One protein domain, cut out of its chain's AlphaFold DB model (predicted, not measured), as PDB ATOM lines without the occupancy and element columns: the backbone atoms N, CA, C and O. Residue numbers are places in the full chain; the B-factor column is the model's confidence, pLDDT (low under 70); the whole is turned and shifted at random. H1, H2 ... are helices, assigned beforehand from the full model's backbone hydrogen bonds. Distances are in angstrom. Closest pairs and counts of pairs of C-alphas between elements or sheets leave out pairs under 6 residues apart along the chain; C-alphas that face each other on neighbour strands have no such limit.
ATOM      1  N   SER A   2      32.032 -35.428 -19.835       76.94
ATOM      2  CA  SER A   2      31.963 -34.492 -20.965       76.94
ATOM      3  C   SER A   2      31.268 -35.163 -22.156       76.94
ATOM      4  O   SER A   2      31.386 -36.372 -22.358       76.94
ATOM      5  N   LYS A   3      30.489 -34.395 -22.927       81.25
ATOM      6  CA  LYS A   3      29.844 -34.907 -24.145       81.25
ATOM      7  C   LYS A   3      30.914 -35.239 -25.187       81.25
ATOM      8  O   LYS A   3      31.882 -34.498 -25.328       81.25
ATOM      9  N   SER A   4      30.714 -36.316 -25.943       86.06
ATOM     10  CA  SER A   4      31.573 -36.645 -27.082       86.06
ATOM     11  C   SER A   4      31.468 -35.553 -28.148       86.06
ATOM     12  O   SER A   4      30.373 -35.278 -28.643       86.06
ATOM     13  N   VAL A   5      32.597 -34.949 -28.512       86.06
ATOM     14  CA  VAL A   5      32.673 -33.929 -29.564       86.06
ATOM     15  C   VAL A   5      33.366 -34.522 -30.787       86.06
ATOM     16  O   VAL A   5      34.495 -34.994 -30.697       86.06
ATOM     17  N   ASN A   6      32.699 -34.483 -31.943       85.88
ATOM     18  CA  ASN A   6      33.255 -35.036 -33.184       85.88
ATOM     19  C   ASN A   6      34.333 -34.125 -33.792       85.88
ATOM     20  O   ASN A   6      35.309 -34.606 -34.357       85.88
ATOM     21  N   VAL A   7      34.147 -32.800 -33.718       90.88
ATOM     22  CA  VAL A   7      35.092 -31.807 -34.242       90.88
ATOM     23  C   VAL A   7      35.166 -30.619 -33.294       90.88
ATOM     24  O   VAL A   7      34.165 -29.950 -33.055       90.88
ATOM     25  N   GLU A   8      36.375 -30.312 -32.836       92.38
ATOM     26  CA  GLU A   8      36.690 -29.142 -32.019       92.38
ATOM     27  C   GLU A   8      37.918 -28.419 -32.591       92.38
ATOM     28  O   GLU A   8      38.810 -29.046 -33.177       92.38
ATOM     29  N   VAL A   9      37.961 -27.091 -32.463       92.44
ATOM     30  CA  VAL A   9      39.155 -26.271 -32.710       92.44
ATOM     31  C   VAL A   9      39.198 -25.174 -31.656       92.44
ATOM     32  O   VAL A   9      38.261 -24.384 -31.566       92.44
ATOM     33  N   SER A  10      40.293 -25.095 -30.906       92.62
ATOM     34  CA  SER A  10      40.498 -24.049 -29.900       92.62
ATOM     35  C   SER A  10      41.273 -22.845 -30.455       92.62
ATOM     36  O   SER A  10      41.942 -22.925 -31.488       92.62
ATOM     37  N   LEU A  11      41.215 -21.705 -29.756       91.56
ATOM     38  CA  LEU A  11      41.995 -20.505 -30.107       91.56
ATOM     39  C   LEU A  11      43.508 -20.702 -29.928       91.56
ATOM     40  O   LEU A  11      44.294 -20.120 -30.681       91.56
ATOM     41  N   ALA A  12      43.916 -21.565 -28.992       90.31
ATOM     42  CA  ALA A  12      45.316 -21.928 -28.785       90.31
ATOM     43  C   ALA A  12      45.914 -22.602 -30.033       90.31
ATOM     44  O   ALA A  12      47.029 -22.289 -30.442       90.31
ATOM     45  N   GLU A  13      45.134 -23.443 -30.723       86.62
ATOM     46  CA  GLU A  13      45.555 -24.138 -31.949       86.62
ATOM     47  C   GLU A  13      45.857 -23.215 -33.147       86.62
ATOM     48  O   GLU A  13      46.367 -23.683 -34.174       86.62
ATOM     49  N   VAL A  14      45.466 -21.941 -33.076       90.88
ATOM     50  CA  VAL A  14      45.573 -20.977 -34.182       90.88
ATOM     51  C   VAL A  14      46.280 -19.679 -33.798       90.88
ATOM     52  O   VAL A  14      46.287 -18.741 -34.599       90.88
ATOM     53  N   GLY A  15      46.880 -19.626 -32.604       89.88
ATOM     54  CA  GLY A  15      47.588 -18.445 -32.106       89.88
ATOM     55  C   GLY A  15      46.680 -17.219 -32.002       89.88
ATOM     56  O   GLY A  15      47.059 -16.141 -32.442       89.88
ATOM     57  N   GLY A  16      45.436 -17.401 -31.545       90.38
ATOM     58  CA  GLY A  16      44.469 -16.309 -31.356       90.38
ATOM     59  C   GLY A  16      43.813 -15.767 -32.635       90.38
ATOM     60  O   GLY A  16      42.877 -14.975 -32.555       90.38
ATOM     61  N   ASN A  17      44.228 -16.209 -33.827       93.88
ATOM     62  CA  ASN A  17      43.646 -15.723 -35.079       93.88
ATOM     63  C   ASN A  17      42.306 -16.414 -35.399       93.88
ATOM     64  O   ASN A  17      42.260 -17.559 -35.863       93.88
ATOM     65  N   GLN A  18      41.211 -15.677 -35.223       93.19
ATOM     66  CA  GLN A  18      39.839 -16.156 -35.432       93.19
ATOM     67  C   GLN A  18      39.572 -16.626 -36.875       93.19
ATOM     68  O   GLN A  18      38.951 -17.665 -37.099       93.19
ATOM     69  N   THR A  19      40.112 -15.940 -37.883       93.75
ATOM     70  CA  THR A  19      39.944 -16.335 -39.292       93.75
ATOM     71  C   THR A  19      40.602 -17.685 -39.580       93.75
ATOM     72  O   THR A  19      40.071 -18.509 -40.334       93.75
ATOM     73  N   ARG A  20      41.764 -17.952 -38.967       93.69
ATOM     74  CA  ARG A  20      42.418 -19.266 -39.048       93.69
ATOM     75  C   ARG A  20      41.614 -20.333 -38.309       93.69
ATOM     76  O   ARG A  20      41.543 -21.449 -38.826       93.69
ATOM     77  N   LEU A  21      40.976 -19.993 -37.185       95.12
ATOM     78  CA  LEU A  21      40.074 -20.890 -36.452       95.12
ATOM     79  C   LEU A  21      38.940 -21.370 -37.354       95.12
ATOM     80  O   LEU A  21      38.806 -22.571 -37.580       95.12
ATOM     81  N   ILE A  22      38.200 -20.432 -37.952       94.25
ATOM     82  CA  ILE A  22      37.064 -20.728 -38.833       94.25
ATOM     83  C   ILE A  22      37.514 -21.601 -40.009       94.25
ATOM     84  O   ILE A  22      36.929 -22.651 -40.277       94.25
ATOM     85  N   LYS A  23      38.616 -21.242 -40.685       94.88
ATOM     86  CA  LYS A  23      39.155 -22.036 -41.805       94.88
ATOM     87  C   LYS A  23      39.557 -23.450 -41.376       94.88
ATOM     88  O   LYS A  23      39.327 -24.400 -42.129       94.88
ATOM     89  N   LYS A  24      40.173 -23.612 -40.201       94.44
ATOM     90  CA  LYS A  24      40.600 -24.918 -39.674       94.44
ATOM     91  C   LYS A  24      39.397 -25.765 -39.268       94.44
ATOM     92  O   LYS A  24      39.361 -26.942 -39.617       94.44
ATOM     93  N   PHE A  25      38.399 -25.160 -38.631       95.25
ATOM     94  CA  PHE A  25      37.147 -25.815 -38.266       95.25
ATOM     95  C   PHE A  25      36.404 -26.311 -39.509       95.25
ATOM     96  O   PHE A  25      36.140 -27.505 -39.625       95.25
ATOM     97  N   ILE A  26      36.204 -25.444 -40.510       94.56
ATOM     98  CA  ILE A  26      35.591 -25.823 -41.793       94.56
ATOM     99  C   ILE A  26      36.365 -26.973 -42.455       94.56
ATOM    100  O   ILE A  26      35.760 -27.903 -42.990       94.56
ATOM    101  N   LYS A  27      37.707 -26.948 -42.417       94.06
ATOM    102  CA  LYS A  27      38.536 -28.049 -42.936       94.06
ATOM    103  C   LYS A  27      38.330 -29.354 -42.161       94.06
ATOM    104  O   LYS A  27      38.210 -30.390 -42.810       94.06
ATOM    105  N   LYS A  28      38.280 -29.325 -40.822       95.06
ATOM    106  CA  LYS A  28      38.016 -30.518 -39.994       95.06
ATOM    107  C   LYS A  28      36.620 -31.090 -40.291       95.06
ATOM    108  O   LYS A  28      36.521 -32.272 -40.596       95.06
ATOM    109  N   VAL A  29      35.580 -30.250 -40.349       95.00
ATOM    110  CA  VAL A  29      34.201 -30.672 -40.683       95.00
ATOM    111  C   VAL A  29      34.131 -31.354 -42.053       95.00
ATOM    112  O   VAL A  29      33.562 -32.436 -42.176       95.00
ATOM    113  N   LYS A  30      34.761 -30.767 -43.081       92.12
ATOM    114  CA  LYS A  30      34.815 -31.362 -44.430       92.12
ATOM    115  C   LYS A  30      35.620 -32.663 -44.478       92.12
ATOM    116  O   LYS A  30      35.329 -33.524 -45.302       92.12
ATOM    117  N   LYS A  31      36.643 -32.807 -43.629       91.88
ATOM    118  CA  LYS A  31      37.451 -34.031 -43.538       91.88
ATOM    119  C   LYS A  31      36.651 -35.183 -42.927       91.88
ATOM    120  O   LYS A  31      36.699 -36.280 -43.473       91.88
ATOM    121  N   GLU A  32      35.903 -34.910 -41.859       92.38
ATOM    122  CA  GLU A  32      35.033 -35.886 -41.185       92.38
ATOM    123  C   GLU A  32      33.744 -36.196 -41.963       92.38
ATOM    124  O   GLU A  32      33.058 -37.164 -41.662       92.38
ATOM    125  N   ARG A  33      33.412 -35.402 -42.991       91.19
ATOM    126  CA  ARG A  33      32.247 -35.604 -43.875       91.19
ATOM    127  C   ARG A  33      30.902 -35.679 -43.137       91.19
ATOM    128  O   ARG A  33      29.981 -36.375 -43.561       91.19
ATOM    129  N   ILE A  34      30.786 -34.941 -42.031       90.81
ATOM    130  CA  ILE A  34      29.626 -34.968 -41.123       90.81
ATOM    131  C   ILE A  34      28.324 -34.638 -41.864       90.81
ATOM    132  O   ILE A  34      27.299 -35.286 -41.656       90.81
ATOM    133  N   ILE A  35      28.368 -33.635 -42.742       90.12
ATOM    134  CA  ILE A  35      27.197 -33.165 -43.486       90.12
ATOM    135  C   ILE A  35      26.771 -34.223 -44.508       90.12
ATOM    136  O   ILE A  35      25.590 -34.545 -44.617       90.12
ATOM    137  N   GLU A  36      27.723 -34.793 -45.245       89.38
ATOM    138  CA  GLU A  36      27.453 -35.827 -46.241       89.38
ATOM    139  C   GLU A  36      26.887 -37.096 -45.607       89.38
ATOM    140  O   GLU A  36      25.960 -37.690 -46.158       89.38
ATOM    141  N   ASP A  37      27.411 -37.490 -44.450       89.81
ATOM    142  CA  ASP A  37      26.925 -38.638 -43.694       89.81
ATOM    143  C   ASP A  37      25.500 -38.415 -43.180       89.81
ATOM    144  O   ASP A  37      24.668 -39.321 -43.276       89.81
ATOM    145  N   TYR A  38      25.187 -37.214 -42.686       92.69
ATOM    146  CA  TYR A  38      23.824 -36.849 -42.297       92.69
ATOM    147  C   TYR A  38      22.862 -36.926 -43.489       92.69
ATOM    148  O   TYR A  38      21.824 -37.587 -43.417       92.69
ATOM    149  N   LEU A  39      23.235 -36.328 -44.624       89.25
ATOM    150  CA  LEU A  39      22.427 -36.373 -45.844       89.25
ATOM    151  C   LEU A  39      22.255 -37.808 -46.369       89.25
ATOM    152  O   LEU A  39      21.155 -38.167 -46.786       89.25
ATOM    153  N   GLU A  40      23.288 -38.658 -46.310       89.00
ATOM    154  CA  GLU A  40      23.199 -40.075 -46.702       89.00
ATOM    155  C   GLU A  40      22.261 -40.876 -45.782       89.00
ATOM    156  O   GLU A  40      21.595 -41.797 -46.254       89.00
ATOM    157  N   ARG A  41      22.193 -40.533 -44.489       89.44
ATOM    158  CA  ARG A  41      21.324 -41.195 -43.498       89.44
ATOM    159  C   ARG A  41      19.891 -40.667 -43.489       89.44
ATOM    160  O   ARG A  41      19.012 -41.366 -43.000       89.44
ATOM    161  N   SER A  42      19.652 -39.476 -44.036       92.19
ATOM    162  CA  SER A  42      18.343 -38.810 -43.999       92.19
ATOM    163  C   SER A  42      17.212 -39.600 -44.667       92.19
ATOM    164  O   SER A  42      16.048 -39.424 -44.317       92.19
ATOM    165  N   ARG A  43      17.526 -40.470 -45.637       91.44
ATOM    166  CA  ARG A  43      16.546 -41.308 -46.340       91.44
ATOM    167  C   ARG A  43      17.079 -42.718 -46.511       91.44
ATOM    168  O   ARG A  43      18.277 -42.923 -46.715       91.44
ATOM    169  N   TYR A  44      16.172 -43.690 -46.521       93.56
ATOM    170  CA  TYR A  44      16.539 -45.052 -46.877       93.56
ATOM    171  C   TYR A  44      17.028 -45.121 -48.329       93.56
ATOM    172  O   TYR A  44      16.398 -44.620 -49.261       93.56
TER     173      TYR A  44
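What this domain is: This is residues 2 to 44 of the 77 residues of an uncharacterized protein of Micavibrio sp (UniProt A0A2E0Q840). A long unnamed stretch, residues 2 to 17, leads in, runs beside H1 with its residues 7 to 11 and turns round; H1 then folds back along it and H2 carries on almost end to end, in a gently angled line. Residues 35 to 44, of which 35 to 41 belong to H2, stick out and stand free. The printed part has 43 residues with two named helices, H1 then H2, and no named strand; the class is all helix. It is loose, with a radius of gyration of the C-alphas of 13.1 A, and flat, spanning 43 by 25 by 12 A.

Where its parts are: H1, residues 18 to 32, begins at C-alpha 18 (39.839, -16.156, -35.432) and is 21.1 A long from first to last C-alpha. H2, residues 34 to 41, measures 10.6 A and ends at C-alpha 41 (21.324, -41.195, -43.498).

How they stand to each other: H1 and H2 are close but not clearly touching; their closest C-alphas, of Val 29 and Ile 35, are 7.9 A apart. They run the same way at a shallow tilt of 32 degrees. In H1 and H2 every O i to N i+4 pair is within hydrogen-bond range.

The domain as a whole: The two C-alphas farthest apart, of Gly 15 and Tyr 44, are 43.5 A apart. The printed part has no cut, and the link from H1 to H2 is tight. No printed residue is under 70 in pLDDT.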